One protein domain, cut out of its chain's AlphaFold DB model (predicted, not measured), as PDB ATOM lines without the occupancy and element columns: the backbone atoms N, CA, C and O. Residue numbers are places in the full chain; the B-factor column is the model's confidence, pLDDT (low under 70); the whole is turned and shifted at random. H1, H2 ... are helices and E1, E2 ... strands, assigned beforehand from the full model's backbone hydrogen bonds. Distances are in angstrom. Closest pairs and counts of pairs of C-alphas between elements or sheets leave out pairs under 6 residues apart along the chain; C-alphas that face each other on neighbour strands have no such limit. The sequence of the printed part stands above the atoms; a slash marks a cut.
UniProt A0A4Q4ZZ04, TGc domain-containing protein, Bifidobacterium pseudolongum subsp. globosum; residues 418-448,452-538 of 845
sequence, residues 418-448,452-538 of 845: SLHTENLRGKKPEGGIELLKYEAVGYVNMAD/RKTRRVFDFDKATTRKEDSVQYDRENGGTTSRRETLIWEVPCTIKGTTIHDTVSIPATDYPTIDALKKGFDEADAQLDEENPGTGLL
ATOM      1  N   SER A 418     124.632 142.189 129.332       87.69
ATOM      2  CA  SER A 418     125.229 140.849 129.246       87.69
ATOM      3  C   SER A 418     125.621 140.533 127.801       87.69
ATOM      4  O   SER A 418     124.779 140.621 126.900       87.69
ATOM      5  N   LEU A 419     126.873 140.135 127.576       82.75
ATOM      6  CA  LEU A 419     127.423 139.945 126.227       82.75
ATOM      7  C   LEU A 419     127.273 138.505 125.728       82.75
ATOM      8  O   LEU A 419     126.951 138.281 124.562       82.75
ATOM      9  N   HIS A 420     127.425 137.515 126.603       82.56
ATOM     10  CA  HIS A 420     127.563 136.107 126.228       82.56
ATOM     11  C   HIS A 420     126.243 135.346 126.350       82.56
ATOM     12  O   HIS A 420     126.162 134.229 126.847       82.56
ATOM     13  N   THR A 421     125.157 135.948 125.874       77.75
ATOM     14  CA  THR A 421     123.800 135.419 126.089       77.75
ATOM     15  C   THR A 421     123.321 134.466 124.994       77.75
ATOM     16  O   THR A 421     122.157 134.068 124.999       77.75
ATOM     17  N   GLU A 422     124.177 134.065 124.054       75.81
ATOM     18  CA  GLU A 422     123.781 133.230 122.909       75.81
ATOM     19  C   GLU A 422     123.196 131.876 123.340       75.81
ATOM     20  O   GLU A 422     122.128 131.495 122.858       75.81
ATOM     21  N   ASN A 423     123.801 131.207 124.327       71.50
ATOM     22  CA  ASN A 423     123.259 129.975 124.919       71.50
ATOM     23  C   ASN A 423     121.872 130.179 125.553       71.50
ATOM     24  O   ASN A 423     121.048 129.266 125.570       71.50
ATOM     25  N   LEU A 424     121.592 131.386 126.058       73.31
ATOM     26  CA  LEU A 424     120.319 131.754 126.692       73.31
ATOM     27  C   LEU A 424     119.238 132.114 125.673       73.31
ATOM     28  O   LEU A 424     118.045 131.945 125.932       73.31
ATOM     29  N   ARG A 425     119.655 132.713 124.556       76.75
ATOM     30  CA  ARG A 425     118.784 133.267 123.513       76.75
ATOM     31  C   ARG A 425     118.489 132.255 122.410       76.75
ATOM     32  O   ARG A 425     117.472 132.383 121.733       76.75
ATOM     33  N   GLY A 426     119.363 131.266 122.235       74.31
ATOM     34  CA  GLY A 426     119.372 130.380 121.080       74.31
ATOM     35  C   GLY A 426     119.907 131.073 119.823       74.31
ATOM     36  O   GLY A 426     120.307 132.240 119.833       74.31
ATOM     37  N   LYS A 427     119.905 130.335 118.707       77.31
ATOM     38  CA  LYS A 427     120.398 130.827 117.415       77.31
ATOM     39  C   LYS A 427     119.595 132.050 116.953       77.31
ATOM     40  O   LYS A 427     118.373 131.971 116.829       77.31
ATOM     41  N   LYS A 428     120.292 133.144 116.628       83.06
ATOM     42  CA  LYS A 428     119.691 134.361 116.066       83.06
ATOM     43  C   LYS A 428     118.948 134.048 114.750       83.06
ATOM     44  O   LYS A 428     119.561 133.482 113.839       83.06
ATOM     45  N   PRO A 429     117.649 134.385 114.627       87.38
ATOM     46  CA  PRO A 429     116.909 134.237 113.375       87.38
ATOM     47  C   PRO A 429     117.452 135.157 112.272       87.38
ATOM     48  O   PRO A 429     117.939 136.248 112.552       87.38
ATOM     49  N   GLU A 430     117.336 134.746 111.008       79.31
ATOM     50  CA  GLU A 430     117.882 135.503 109.864       79.31
ATOM     51  C   GLU A 430     117.031 136.726 109.466       79.31
ATOM     52  O   GLU A 430     117.532 137.637 108.808       79.31
ATOM     53  N   GLY A 431     115.753 136.767 109.858       85.12
ATOM     54  CA  GLY A 431     114.817 137.825 109.476       85.12
ATOM     55  C   GLY A 431     113.406 137.623 110.033       85.12
ATOM     56  O   GLY A 431     113.167 136.763 110.886       85.12
ATOM     57  N   GLY A 432     112.461 138.417 109.536       89.69
ATOM     58  CA  GLY A 432     111.045 138.333 109.884       89.69
ATOM     59  C   GLY A 432     110.716 138.685 111.338       89.69
ATOM     60  O   GLY A 432     111.465 139.376 112.029       89.69
ATOM     61  N   ILE A 433     109.539 138.244 111.792       92.12
ATOM     62  CA  ILE A 433     109.012 138.571 113.126       92.12
ATOM     63  C   ILE A 433     109.822 137.917 114.252       92.12
ATOM     64  O   ILE A 433     110.015 138.525 115.298       92.12
ATOM     65  N   GLU A 434     110.369 136.719 114.026       90.50
ATOM     66  CA  GLU A 434     111.175 136.016 115.031       90.50
ATOM     67  C   GLU A 434     112.499 136.736 115.315       90.50
ATOM     68  O   GLU A 434     112.920 136.780 116.468       90.50
ATOM     69  N   LEU A 435     113.125 137.373 114.313       91.75
ATOM     70  CA  LEU A 435     114.279 138.245 114.555       91.75
ATOM     71  C   LEU A 435     113.889 139.451 115.419       91.75
ATOM     72  O   LEU A 435     114.606 139.789 116.358       91.75
ATOM     73  N   LEU A 436     112.743 140.084 115.150       94.56
ATOM     74  CA  LEU A 436     112.282 141.205 115.973       94.56
ATOM     75  C   LEU A 436     111.987 140.762 117.408       94.56
ATOM     76  O   LEU A 436     112.380 141.449 118.343       94.56
ATOM     77  N   LYS A 437     111.379 139.585 117.604       90.94
ATOM     78  CA  LYS A 437     111.167 138.997 118.937       90.94
ATOM     79  C   LYS A 437     112.482 138.706 119.656       90.94
ATOM     80  O   LYS A 437     112.596 138.973 120.853       90.94
ATOM     81  N   TYR A 438     113.463 138.181 118.925       89.44
ATOM     82  CA  TYR A 438     114.810 137.919 119.425       89.44
ATOM     83  C   TYR A 438     115.493 139.208 119.896       89.44
ATOM     84  O   TYR A 438     116.124 139.212 120.955       89.44
ATOM     85  N   GLU A 439     115.345 140.303 119.150       91.81
ATOM     86  CA  GLU A 439     115.967 141.589 119.476       91.81
ATOM     87  C   GLU A 439     115.144 142.483 120.406       91.81
ATOM     88  O   GLU A 439     115.712 143.354 121.053       91.81
ATOM     89  N   ALA A 440     113.843 142.253 120.575       91.88
ATOM     90  CA  ALA A 440     113.012 142.969 121.550       91.88
ATOM     91  C   ALA A 440     113.377 142.647 123.013       91.88
ATOM     92  O   ALA A 440     112.870 143.271 123.951       91.88
ATOM     93  N   VAL A 441     114.249 141.661 123.235       88.44
ATOM     94  CA  VAL A 441     114.681 141.197 124.553       88.44
ATOM     95  C   VAL A 441     116.149 141.552 124.788       88.44
ATOM     96  O   VAL A 441     117.013 141.191 123.995       88.44
ATOM     97  N   GLY A 442     116.419 142.202 125.919       87.00
ATOM     98  CA  GLY A 442     117.759 142.503 126.422       87.00
ATOM     99  C   GLY A 442     118.099 141.700 127.682       87.00
ATOM    100  O   GLY A 442     117.212 141.210 128.395       87.00
ATOM    101  N   TYR A 443     119.398 141.589 127.956       88.88
ATOM    102  CA  TYR A 443     119.966 140.835 129.072       88.88
ATOM    103  C   TYR A 443     120.931 141.734 129.842       88.88
ATOM    104  O   TYR A 443     121.717 142.458 129.236       88.88
ATOM    105  N   VAL A 444     120.823 141.729 131.170       90.25
ATOM    106  CA  VAL A 444     121.572 142.641 132.044       90.25
ATOM    107  C   VAL A 444     122.206 141.866 133.185       90.25
ATOM    108  O   VAL A 444     121.520 141.098 133.868       90.25
ATOM    109  N   ASN A 445     123.485 142.129 133.427       90.56
ATOM    110  CA  ASN A 445     124.213 141.643 134.587       90.56
ATOM    111  C   ASN A 445     123.787 142.428 135.828       90.56
ATOM    112  O   ASN A 445     123.813 143.662 135.852       90.56
ATOM    113  N   MET A 446     123.385 141.704 136.865       93.81
ATOM    114  CA  MET A 446     122.925 142.261 138.133       93.81
ATOM    115  C   MET A 446     124.072 142.317 139.150       93.81
ATOM    116  O   MET A 446     125.074 141.612 139.028       93.81
ATOM    117  N   ALA A 447     123.932 143.125 140.201       93.38
ATOM    118  CA  ALA A 447     124.976 143.319 141.213       93.38
ATOM    119  C   ALA A 447     125.334 142.051 142.018       93.38
ATOM    120  O   ALA A 447     126.363 142.021 142.695       93.38
ATOM    121  N   ASP A 448     124.492 141.015 141.977       92.94
ATOM    122  CA  ASP A 448     124.777 139.692 142.541       92.94
ATOM    123  C   ASP A 448     125.356 138.699 141.527       92.94
ATOM    124  O   ASP A 448     125.430 137.520 141.848       92.94
ATOM    125  N   ARG A 452     119.559 139.069 134.252       87.88
ATOM    126  CA  ARG A 452     118.137 139.400 134.159       87.88
ATOM    127  C   ARG A 452     117.718 139.582 132.707       87.88
ATOM    128  O   ARG A 452     118.303 140.379 131.982       87.88
ATOM    129  N   LYS A 453     116.631 138.909 132.322       87.19
ATOM    130  CA  LYS A 453     115.962 139.079 131.024       87.19
ATOM    131  C   LYS A 453     114.857 140.127 131.127       87.19
ATOM    132  O   LYS A 453     113.989 140.037 132.006       87.19
ATOM    133  N   THR A 454     114.851 141.098 130.216       87.56
ATOM    134  CA  THR A 454     113.834 142.162 130.157       87.56
ATOM    135  C   THR A 454     113.616 142.663 128.722       87.56
ATOM    136  O   THR A 454     114.258 142.194 127.787       87.56
ATOM    137  N   ARG A 455     112.655 143.569 128.528       88.69
ATOM    138  CA  ARG A 455     112.349 144.180 127.222       88.69
ATOM    139  C   ARG A 455     113.330 145.300 126.894       88.69
ATOM    140  O   ARG A 455     113.746 146.015 127.805       88.69
ATOM    141  N   ARG A 456     113.622 145.502 125.613       91.62
ATOM    142  CA  ARG A 456     114.214 146.746 125.107       91.62
ATOM    143  C   ARG A 456     113.113 147.762 124.796       91.62
ATOM    144  O   ARG A 456     111.978 147.393 124.510       91.62
ATOM    145  N   VAL A 457     113.444 149.041 124.894       92.31
ATOM    146  CA  VAL A 457     112.581 150.177 124.569       92.31
ATOM    147  C   VAL A 457     113.266 150.951 123.453       92.31
ATOM    148  O   VAL A 457     114.309 151.559 123.669       92.31
ATOM    149  N   PHE A 458     112.706 150.882 122.250       94.44
ATOM    150  CA  PHE A 458     113.331 151.413 121.041       94.44
ATOM    151  C   PHE A 458     113.026 152.897 120.821       94.44
ATOM    152  O   PHE A 458     111.881 153.335 120.946       94.44
ATOM    153  N   ASP A 459     114.048 153.653 120.423       94.75
ATOM    154  CA  ASP A 459     113.967 155.049 119.995       94.75
ATOM    155  C   ASP A 459     114.028 155.117 118.460       94.75
ATOM    156  O   ASP A 459     115.054 155.423 117.849       94.75
ATOM    157  N   PHE A 460     112.905 154.782 117.817       95.38
ATOM    158  CA  PHE A 460     112.801 154.760 116.353       95.38
ATOM    159  C   PHE A 460     113.013 156.133 115.702       95.38
ATOM    160  O   PHE A 460     113.392 156.191 114.534       95.38
ATOM    161  N   ASP A 461     112.802 157.228 116.439       94.12
ATOM    162  CA  ASP A 461     113.006 158.587 115.927       94.12
ATOM    163  C   ASP A 461     114.500 158.899 115.725       94.12
ATOM    164  O   ASP A 461     114.852 159.760 114.917       94.12
ATOM    165  N   LYS A 462     115.385 158.169 116.420       93.44
ATOM    166  CA  LYS A 462     116.846 158.224 116.250       93.44
ATOM    167  C   LYS A 462     117.409 157.079 115.410       93.44
ATOM    168  O   LYS A 462     118.628 156.969 115.292       93.44
ATOM    169  N   ALA A 463     116.560 156.232 114.830       94.00
ATOM    170  CA  ALA A 463     117.027 155.138 113.994       94.00
ATOM    171  C   ALA A 463     117.787 155.674 112.775       94.00
ATOM    172  O   ALA A 463     117.334 156.584 112.075       94.00
ATOM    173  N   THR A 464     118.940 155.077 112.498       93.69
ATOM    174  CA  THR A 464     119.742 155.384 111.314       93.69
ATOM    175  C   THR A 464     119.831 154.163 110.412       93.69
ATOM    176  O   THR A 464     119.399 153.066 110.766       93.69
ATOM    177  N   THR A 465     120.358 154.347 109.205       90.50
ATOM    178  CA  THR A 465     120.630 153.230 108.302       90.50
ATOM    179  C   THR A 465     122.098 153.201 107.941       90.50
ATOM    180  O   THR A 465     122.642 154.228 107.523       90.50
ATOM    181  N   ARG A 466     122.703 152.018 107.985       88.38
ATOM    182  CA  ARG A 466     124.016 151.761 107.392       88.38
ATOM    183  C   ARG A 466     123.892 150.767 106.247       88.38
ATOM    184  O   ARG A 466     122.983 149.942 106.207       88.38
ATOM    185  N   LYS A 467     124.808 150.863 105.291       82.00
ATOM    186  CA  LYS A 467     124.944 149.874 104.222       82.00
ATOM    187  C   LYS A 467     125.959 148.835 104.661       82.00
ATOM    188  O   LYS A 467     127.058 149.194 105.075       82.00
ATOM    189  N   GLU A 468     125.579 147.573 104.569       75.00
ATOM    190  CA  GLU A 468     126.436 146.435 104.850       75.00
ATOM    191  C   GLU A 468     126.591 145.602 103.584       75.00
ATOM    192  O   GLU A 468     125.618 145.146 102.983       75.00
ATOM    193  N   ASP A 469     127.829 145.417 103.153       63.78
ATOM    194  CA  ASP A 469     128.128 144.575 102.008       63.78
ATOM    195  C   ASP A 469     128.248 143.126 102.465       63.78
ATOM    196  O   ASP A 469     129.276 142.708 102.988       63.78
ATOM    197  N   SER A 470     127.190 142.348 102.252       53.84
ATOM    198  CA  SER A 470     127.232 140.908 102.489       53.84
ATOM    199  C   SER A 470     127.761 140.192 101.247       53.84
ATOM    200  O   SER A 470     127.273 140.387 100.127       53.84
ATOM    201  N   VAL A 471     128.787 139.369 101.441       49.50
ATOM    202  CA  VAL A 471     129.371 138.532 100.395       49.50
ATOM    203  C   VAL A 471     128.803 137.127 100.552       49.50
ATOM    204  O   VAL A 471     129.157 136.415 101.489       49.50
ATOM    205  N   GLN A 472     127.902 136.719  99.655       42.78
ATOM    206  CA  GLN A 472     127.465 135.325  99.623       42.78
ATOM    207  C   GLN A 472     128.515 134.483  98.895       42.78
ATOM    208  O   GLN A 472     128.804 134.700  97.715       42.78
ATOM    209  N   TYR A 473     129.092 133.540  99.638       41.09
ATOM    210  CA  TYR A 473     129.971 132.505  99.110       41.09
ATOM    211  C   TYR A 473     129.123 131.334  98.631       41.09
ATOM    212  O   TYR A 473     128.459 130.672  99.431       41.09
ATOM    213  N   ASP A 474     129.161 131.077  97.327       42.28
ATOM    214  CA  ASP A 474     128.643 129.831  96.788       42.28
ATOM    215  C   ASP A 474     129.722 128.763  96.943       42.28
ATOM    216  O   ASP A 474     130.714 128.730  96.211       42.28
ATOM    217  N   ARG A 475     129.533 127.924  97.959       37.78
ATOM    218  CA  ARG A 475     130.440 126.827  98.286       37.78
ATOM    219  C   ARG A 475     130.483 125.732  97.220       37.78
ATOM    220  O   ARG A 475     131.384 124.916  97.308       37.78
ATOM    221  N   GLU A 476     129.525 125.683  96.293       33.94
ATOM    222  CA  GLU A 476     129.484 124.670  95.229       33.94
ATOM    223  C   GLU A 476     130.183 125.125  93.938       33.94
ATOM    224  O   GLU A 476     130.371 124.311  93.040       33.94
ATOM    225  N   ASN A 477     130.554 126.408  93.822       36.19
ATOM    226  CA  ASN A 477     131.122 126.983  92.596       36.19
ATOM    227  C   ASN A 477     132.418 127.782  92.831       36.19
ATOM    228  O   ASN A 477     132.792 128.604  91.990       36.19
ATOM    229  N   GLY A 478     133.083 127.594  93.978       36.62
ATOM    230  CA  GLY A 478     134.397 128.180  94.267       36.62
ATOM    231  C   GLY A 478     134.505 129.709  94.150       36.62
ATOM    232  O   GLY A 478     135.601 130.223  93.948       36.62
ATOM    233  N   GLY A 479     133.401 130.463  94.249       41.09
ATOM    234  CA  GLY A 479     133.409 131.894  93.941       41.09
ATOM    235  C   GLY A 479     132.399 132.748  94.706       41.09
ATOM    236  O   GLY A 479     131.313 132.314  95.094       41.09
ATOM    237  N   THR A 480     132.753 134.025  94.880       40.03
ATOM    238  CA  THR A 480     131.833 135.086  95.305       40.03
ATOM    239  C   THR A 480     130.781 135.319  94.218       40.03
ATOM    240  O   THR A 480     131.051 135.992  93.219       40.03
ATOM    241  N   THR A 481     129.573 134.786  94.382       45.00
ATOM    242  CA  THR A 481     128.527 134.877  93.348       45.00
ATOM    243  C   THR A 481     127.818 136.227  93.338       45.00
ATOM    244  O   THR A 481     127.352 136.663  92.284       45.00
ATOM    245  N   SER A 482     127.765 136.948  94.464       44.34
ATOM    246  CA  SER A 482     127.214 138.307  94.492       44.34
ATOM    247  C   SER A 482     127.629 139.104  95.735       44.34
ATOM    248  O   SER A 482     127.631 138.596  96.854       44.34
ATOM    249  N   ARG A 483     127.959 140.388  95.528       45.19
ATOM    250  CA  ARG A 483     127.998 141.402  96.591       45.19
ATOM    251  C   ARG A 483     126.575 141.909  96.750       45.19
ATOM    252  O   ARG A 483     126.067 142.607  95.871       45.19
ATOM    253  N   ARG A 484     125.921 141.514  97.834       57.12
ATOM    254  CA  ARG A 484     124.590 141.998  98.175       57.12
ATOM    255  C   ARG A 484     124.760 143.121  99.188       57.12
ATOM    256  O   ARG A 484     125.019 142.865 100.362       57.12
ATOM    257  N   GLU A 485     124.632 144.352  98.700       64.69
ATOM    258  CA  GLU A 485     124.480 145.523  99.562       64.69
ATOM    259  C   GLU A 485     123.139 145.374 100.290       64.69
ATOM    260  O   GLU A 485     122.069 145.417  99.676       64.69
ATOM    261  N   THR A 486     123.205 145.126 101.591       73.81
ATOM    262  CA  THR A 486     122.046 145.028 102.469       73.81
ATOM    263  C   THR A 486     121.982 146.307 103.287       73.81
ATOM    264  O   THR A 486     122.956 146.725 103.908       73.81
ATOM    265  N   LEU A 487     120.832 146.971 103.260       85.81
ATOM    266  CA  LEU A 487     120.581 148.107 104.134       85.81
ATOM    267  C   LEU A 487     120.215 147.573 105.522       85.81
ATOM    268  O   LEU A 487     119.339 146.717 105.635       85.81
ATOM    269  N   ILE A 488     120.876 148.076 106.557       89.25
ATOM    270  CA  ILE A 488     120.676 147.697 107.956       89.25
ATOM    271  C   ILE A 488     120.147 148.918 108.704       89.25
ATOM    272  O   ILE A 488     120.722 150.002 108.601       89.25
ATOM    273  N   TRP A 489     119.054 148.747 109.441       93.75
ATOM    274  CA  TRP A 489     118.587 149.705 110.436       93.75
ATOM    275  C   TRP A 489     119.426 149.567 111.698       93.75
ATOM    276  O   TRP A 489     119.490 148.473 112.242       93.75
ATOM    277  N   GLU A 490     119.998 150.664 112.176       93.88
ATOM    278  CA  GLU A 490     120.548 150.773 113.526       93.88
ATOM    279  C   GLU A 490     119.531 151.525 114.375       93.88
ATOM    280  O   GLU A 490     119.270 152.710 114.138       93.88
ATOM    281  N   VAL A 491     118.905 150.824 115.317       94.94
ATOM    282  CA  VAL A 491     117.850 151.374 116.171       94.94
ATOM    283  C   VAL A 491     118.385 151.497 117.595       94.94
ATOM    284  O   VAL A 491     118.531 150.474 118.272       94.94
ATOM    285  N   PRO A 492     118.653 152.725 118.075       93.38
ATOM    286  CA  PRO A 492     118.997 152.955 119.469       93.38
ATOM    287  C   PRO A 492     117.860 152.511 120.384       93.38
ATOM    288  O   PRO A 492     116.676 152.666 120.068       93.38
ATOM    289  N   CYS A 493     118.205 151.976 121.542       91.56
ATOM    290  CA  CYS A 493     117.242 151.528 122.529       91.56
ATOM    291  C   CYS A 493     117.796 151.646 123.950       91.56
ATOM    292  O   CYS A 493     118.985 151.871 124.172       91.56
ATOM    293  N   THR A 494     116.906 151.522 124.928       91.75
ATOM    294  CA  THR A 494     117.263 151.349 126.337       91.75
ATOM    295  C   THR A 494     116.707 150.041 126.859       91.75
ATOM    296  O   THR A 494     115.704 149.522 126.364       91.75
ATOM    297  N   ILE A 495     117.344 149.480 127.877       90.00
ATOM    298  CA  ILE A 495     116.860 148.247 128.488       90.00
ATOM    299  C   ILE A 495     115.856 148.590 129.600       90.00
ATOM    300  O   ILE A 495     116.138 149.344 130.523       90.00
ATOM    301  N   LYS A 496     114.637 148.042 129.536       90.44
ATOM    302  CA  LYS A 496     113.565 148.374 130.487       90.44
ATOM    303  C   LYS A 496     113.959 148.011 131.920       90.44
ATOM    304  O   LYS A 496     114.230 146.841 132.209       90.44
ATOM    305  N   GLY A 497     113.849 148.979 132.828       89.25
ATOM    306  CA  GLY A 497     114.277 148.834 134.221       89.25
ATOM    307  C   GLY A 497     115.691 149.356 134.488       89.25
ATOM    308  O   GLY A 497     116.230 149.067 135.556       89.25
ATOM    309  N   THR A 498     116.307 150.016 133.502       91.62
ATOM    310  CA  THR A 498     117.674 150.547 133.519       91.62
ATOM    311  C   THR A 498     117.721 151.865 132.721       91.62
ATOM    312  O   THR A 498     116.774 152.211 132.009       91.62
ATOM    313  N   THR A 499     118.832 152.593 132.806       90.25
ATOM    314  CA  THR A 499     119.208 153.695 131.901       90.25
ATOM    315  C   THR A 499     120.323 153.298 130.935       90.25
ATOM    316  O   THR A 499     120.959 154.166 130.345       90.25
ATOM    317  N   ILE A 500     120.595 151.999 130.812       88.19
ATOM    318  CA  ILE A 500     121.635 151.463 129.937       88.19
ATOM    319  C   ILE A 500     121.172 151.593 128.485       88.19
ATOM    320  O   ILE A 500     120.057 151.174 128.144       88.19
ATOM    321  N   HIS A 501     122.034 152.174 127.656       86.44
ATOM    322  CA  HIS A 501     121.842 152.315 126.220       86.44
ATOM    323  C   HIS A 501     122.366 151.081 125.478       86.44
ATOM    324  O   HIS A 501     123.332 150.451 125.898       86.44
ATOM    325  N   ASP A 502     121.695 150.725 124.386       85.25
ATOM    326  CA  ASP A 502     122.035 149.605 123.505       85.25
ATOM    327  C   ASP A 502     121.586 149.960 122.075       85.25
ATOM    328  O   ASP A 502     120.730 150.834 121.883       85.25
ATOM    329  N   THR A 503     122.118 149.289 121.059       88.38
ATOM    330  CA  THR A 503     121.747 149.511 119.654       88.38
ATOM    331  C   THR A 503     121.486 148.180 118.967       88.38
ATOM    332  O   THR A 503     122.293 147.256 119.024       88.38
ATOM    333  N   VAL A 504     120.342 148.081 118.289       90.81
ATOM    334  CA  VAL A 504     119.941 146.869 117.569       90.81
ATOM    335  C   VAL A 504     120.039 147.075 116.063       90.81
ATOM    336  O   VAL A 504     119.412 147.980 115.508       90.81
ATOM    337  N   SER A 505     120.735 146.148 115.405       90.75
ATOM    338  CA  SER A 505     120.883 146.100 113.951       90.75
ATOM    339  C   SER A 505     119.864 145.148 113.301       90.75
ATOM    340  O   SER A 505     119.918 143.933 113.520       90.75
ATOM    341  N   ILE A 506     118.954 145.669 112.468       92.31
ATOM    342  CA  ILE A 506     117.919 144.891 111.756       92.31
ATOM    343  C   ILE A 506     118.065 145.036 110.234       92.31
ATOM    344  O   ILE A 506     118.033 146.160 109.727       92.31
ATOM    345  N   PRO A 507     118.133 143.941 109.455       88.12
ATOM    346  CA  PRO A 507     118.089 144.024 108.000       88.12
ATOM    347  C   PRO A 507     116.798 144.687 107.502       88.12
ATOM    348  O   PRO A 507     115.691 144.241 107.801       88.12
ATOM    349  N   ALA A 508     116.921 145.714 106.662       87.50
ATOM    350  CA  ALA A 508     115.782 146.426 106.079       87.50
ATOM    351  C   ALA A 508     115.059 145.625 104.974       87.50
ATOM    352  O   ALA A 508     114.120 146.134 104.366       87.50
ATOM    353  N   THR A 509     115.484 144.384 104.698       82.88
ATOM    354  CA  THR A 509     114.903 143.507 103.666       82.88
ATOM    355  C   THR A 509     113.408 143.273 103.889       82.88
ATOM    356  O   THR A 509     112.621 143.452 102.961       82.88
ATOM    357  N   ASP A 510     113.020 142.922 105.118       84.69
ATOM    358  CA  ASP A 510     111.623 142.637 105.476       84.69
ATOM    359  C   ASP A 510     110.879 143.896 105.952       84.69
ATOM    360  O   ASP A 510     109.652 143.976 105.884       84.69
ATOM    361  N   TYR A 511     111.632 144.909 106.388       91.50
ATOM    362  CA  TYR A 511     111.120 146.157 106.948       91.50
ATOM    363  C   TYR A 511     111.752 147.359 106.224       91.50
ATOM    364  O   TYR A 511     112.623 148.038 106.769       91.50
ATOM    365  N   PRO A 512     111.326 147.652 104.978       89.06
ATOM    366  CA  PRO A 512     111.998 148.629 104.114       89.06
ATOM    367  C   PRO A 512     111.794 150.090 104.541       89.06
ATOM    368  O   PRO A 512     112.392 150.994 103.967       89.06
ATOM    369  N   THR A 513     110.925 150.342 105.520       94.00
ATOM    370  CA  THR A 513     110.633 151.679 106.051       94.00
ATOM    371  C   THR A 513     110.618 151.630 107.571       94.00
ATOM    372  O   THR A 513     110.275 150.594 108.145       94.00
ATOM    373  N   ILE A 514     110.928 152.756 108.218       94.44
ATOM    374  CA  ILE A 514     110.898 152.858 109.681       94.44
ATOM    375  C   ILE A 514     109.499 152.564 110.252       94.44
ATOM    376  O   ILE A 514     109.387 151.889 111.269       94.44
ATOM    377  N   ASP A 515     108.428 152.956 109.549       96.06
ATOM    378  CA  ASP A 515     107.044 152.654 109.941       96.06
ATOM    379  C   ASP A 515     106.746 151.148 109.903       96.06
ATOM    380  O   ASP A 515     106.069 150.618 110.786       96.06
ATOM    381  N   ALA A 516     107.259 150.443 108.888       95.19
ATOM    382  CA  ALA A 516     107.129 148.992 108.801       95.19
ATOM    383  C   ALA A 516     107.904 148.296 109.926       95.19
ATOM    384  O   ALA A 516     107.378 147.361 110.525       95.19
ATOM    385  N   LEU A 517     109.116 148.773 110.234       95.81
ATOM    386  CA  LEU A 517     109.936 148.240 111.321       95.81
ATOM    387  C   LEU A 517     109.261 148.441 112.679       95.81
ATOM    388  O   LEU A 517     109.127 147.489 113.444       95.81
ATOM    389  N   LYS A 518     108.770 149.655 112.946       96.25
ATOM    390  CA  LYS A 518     108.035 149.994 114.167       96.25
ATOM    391  C   LYS A 518     106.808 149.105 114.349       96.25
ATOM    392  O   LYS A 518     106.651 148.494 115.398       96.25
ATOM    393  N   LYS A 519     105.992 148.952 113.301       96.31
ATOM    394  CA  LYS A 519     104.833 148.050 113.328       96.31
ATOM    395  C   LYS A 519     105.239 146.590 113.566       96.31
ATOM    396  O   LYS A 519     104.523 145.868 114.251       96.31
ATOM    397  N   GLY A 520     106.362 146.158 112.992       96.38
ATOM    398  CA  GLY A 520     106.911 144.825 113.223       96.38
ATOM    399  C   GLY A 520     107.289 144.604 114.688       96.38
ATOM    400  O   GLY A 520     106.948 143.565 115.246       96.38
ATOM    401  N   PHE A 521     107.938 145.578 115.330       95.81
ATOM    402  CA  PHE A 521     108.255 145.503 116.758       95.81
ATOM    403  C   PHE A 521     107.001 145.568 117.638       95.81
ATOM    404  O   PHE A 521     106.910 144.793 118.583       95.81
ATOM    405  N   ASP A 522     106.002 146.390 117.290       94.62
ATOM    406  CA  ASP A 522     104.704 146.405 117.984       94.62
ATOM    407  C   ASP A 522     104.023 145.020 117.929       94.62
ATOM    408  O   ASP A 522     103.455 144.548 118.915       94.62
ATOM    409  N   GLU A 523     104.084 144.343 116.775       95.00
ATOM    410  CA  GLU A 523     103.566 142.981 116.611       95.00
ATOM    411  C   GLU A 523     104.400 141.951 117.388       95.00
ATOM    412  O   GLU A 523     103.833 141.068 118.034       95.00
ATOM    413  N   ALA A 524     105.729 142.074 117.365       92.94
ATOM    414  CA  ALA A 524     106.634 141.193 118.099       92.94
ATOM    415  C   ALA A 524     106.389 141.280 119.610       92.94
ATOM    416  O   ALA A 524     106.288 140.247 120.275       92.94
ATOM    417  N   ASP A 525     106.232 142.491 120.145       89.94
ATOM    418  CA  ASP A 525     105.915 142.715 121.554       89.94
ATOM    419  C   ASP A 525     104.546 142.136 121.925       89.94
ATOM    420  O   ASP A 525     104.438 141.448 122.940       89.94
ATOM    421  N   ALA A 526     103.522 142.320 121.083       90.31
ATOM    422  CA  ALA A 526     102.203 141.731 121.313       90.31
ATOM    423  C   ALA A 526     102.254 140.194 121.365       90.31
ATOM    424  O   ALA A 526     101.692 139.589 122.280       90.31
ATOM    425  N   GLN A 527     102.969 139.557 120.430       91.00
ATOM    426  CA  GLN A 527     103.151 138.101 120.432       91.00
ATOM    427  C   GLN A 527     103.918 137.631 121.666       91.00
ATOM    428  O   GLN A 527     103.526 136.661 122.313       91.00
ATOM    429  N   LEU A 528     104.988 138.331 122.043       86.75
ATOM    430  CA  LEU A 528     105.743 137.969 123.234       86.75
ATOM    431  C   LEU A 528     104.918 138.166 124.514       86.75
ATOM    432  O   LEU A 528     105.132 137.446 125.482       86.75
ATOM    433  N   ASP A 529     104.007 139.131 124.579       85.25
ATOM    434  CA  ASP A 529     103.135 139.307 125.743       85.25
ATOM    435  C   ASP A 529     102.093 138.178 125.855       85.25
ATOM    436  O   ASP A 529     101.788 137.731 126.965       85.25
ATOM    437  N   GLU A 530     101.609 137.647 124.727       85.00
ATOM    438  CA  GLU A 530     100.756 136.449 124.682       85.00
ATOM    439  C   GLU A 530     101.514 135.169 125.071       85.00
ATOM    440  O   GLU A 530     100.996 134.341 125.828       85.00
ATOM    441  N   GLU A 531     102.753 135.018 124.597       79.75
ATOM    442  CA  GLU A 531     103.630 133.882 124.908       79.75
ATOM    443  C   GLU A 531     104.061 133.856 126.383       79.75
ATOM    444  O   GLU A 531     104.401 132.795 126.913       79.75
ATOM    445  N   ASN A 532     104.032 135.011 127.060       65.62
ATOM    446  CA  ASN A 532     104.472 135.201 128.442       65.62
ATOM    447  C   ASN A 532     105.842 134.540 128.745       65.62
ATOM    448  O   ASN A 532     105.961 133.774 129.709       65.62
ATOM    449  N   PRO A 533     106.911 134.832 127.975       60.06
ATOM    450  CA  PRO A 533     108.213 134.173 128.081       60.06
ATOM    451  C   PRO A 533     109.013 134.586 129.332       60.06
ATOM    452  O   PRO A 533     110.218 134.337 129.391       60.06
ATOM    453  N   GLY A 534     108.357 135.221 130.316       52.00
ATOM    454  CA  GLY A 534     108.893 135.630 131.610       52.00
ATOM    455  C   GLY A 534     109.897 136.783 131.531       52.00
ATOM    456  O   GLY A 534     111.042 136.596 131.134       52.00
ATOM    457  N   THR A 535     109.510 137.974 131.991       53.75
ATOM    458  CA  THR A 535     110.480 138.979 132.459       53.75
ATOM    459  C   THR A 535     110.861 138.638 133.897       53.75
ATOM    460  O   THR A 535     109.975 138.490 134.744       53.75
ATOM    461  N   GLY A 536     112.149 138.512 134.205       59.66
ATOM    462  CA  GLY A 536     112.594 138.118 135.541       59.66
ATOM    463  C   GLY A 536     114.034 137.626 135.582       59.66
ATOM    464  O   GLY A 536     114.733 137.642 134.569       59.66
ATOM    465  N   LEU A 537     114.466 137.197 136.770       56.56
ATOM    466  CA  LEU A 537     115.700 136.427 136.913       56.56
ATOM    467  C   LEU A 537     115.573 135.174 136.060       56.56
ATOM    468  O   LEU A 537     114.587 134.437 136.189       56.56
ATOM    469  N   LEU A 538     116.546 134.959 135.182       57.34
ATOM    470  CA  LEU A 538     116.574 133.731 134.415       57.34
ATOM    471  C   LEU A 538     116.813 132.569 135.385       57.34
ATOM    472  O   LEU A 538     117.706 132.654 136.233       57.34
TER     473      LEU A 538
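This is residues 418 to 448 and 452 to 538 of the 845 residues of the protein "TGc domain-containing protein" of Bifidobacterium pseudolongum subsp. globosum (UniProt A0A4Q4ZZ04). A strongly twisted antiparallel sheet makes one long wall, its hairpin E3 and E4 reaching out as an arm past residues 470 and 484. Helices H2 and H3, crossing each other, lie beside its other part, and short H1 lies near E1. The 118 printed residues hold, along the chain, H1 H2 E1 E2 E3 E4 E5 H3: mixed, helices and strands. The whole is only just compact, close to loose, with a radius of gyration of the C-alphas of 16.1 A; its elongated outline spans 50 by 31 by 26 A.

E4, residues 479 to 495, is 41.7 A long and bends by 65 degrees at residue 482; C-alpha 479 is at (133.409, 131.894, 93.941). E3, residues 464 to 474, is 30.7 A long. E1 is residues 441 to 446, E2 452 to 458 and E5 501 to 507. H1 is residues 422 to 425, H2 432 to 439. H3, residues 514 to 531, is 25.4 A long and ends at (103.630, 133.882, 124.908).

E3, E4 and E5 form a meander, each strand the antiparallel neighbour of the one before: N 468 and O 486 are 2.8 A apart, N 491 and O 504 2.9 A. On E3's side of E4 also lies E2, antiparallel, with N 457 and O 494 at 2.7 A. E1 is antiparallel to E2, with N 442 and O 454 at 2.9 A. H2 stands at the sheet's level. With residues 520 to 528 alone H3 touches H2, closest at C-alphas 437 and 524, 5.1 A. Every O i to N i+4 pair in H2 and H3 is within hydrogen-bond range; H1 is too short for one.

C-alphas 448 and 477, the two farthest apart, are 51.9 A apart. Residues 449 to 451 are not printed, a gap of 10.7 A between C-alphas 448 and 452. None of the links printed whole is long. Residues 469 to 485 and 532 to 538 have pLDDT under 70.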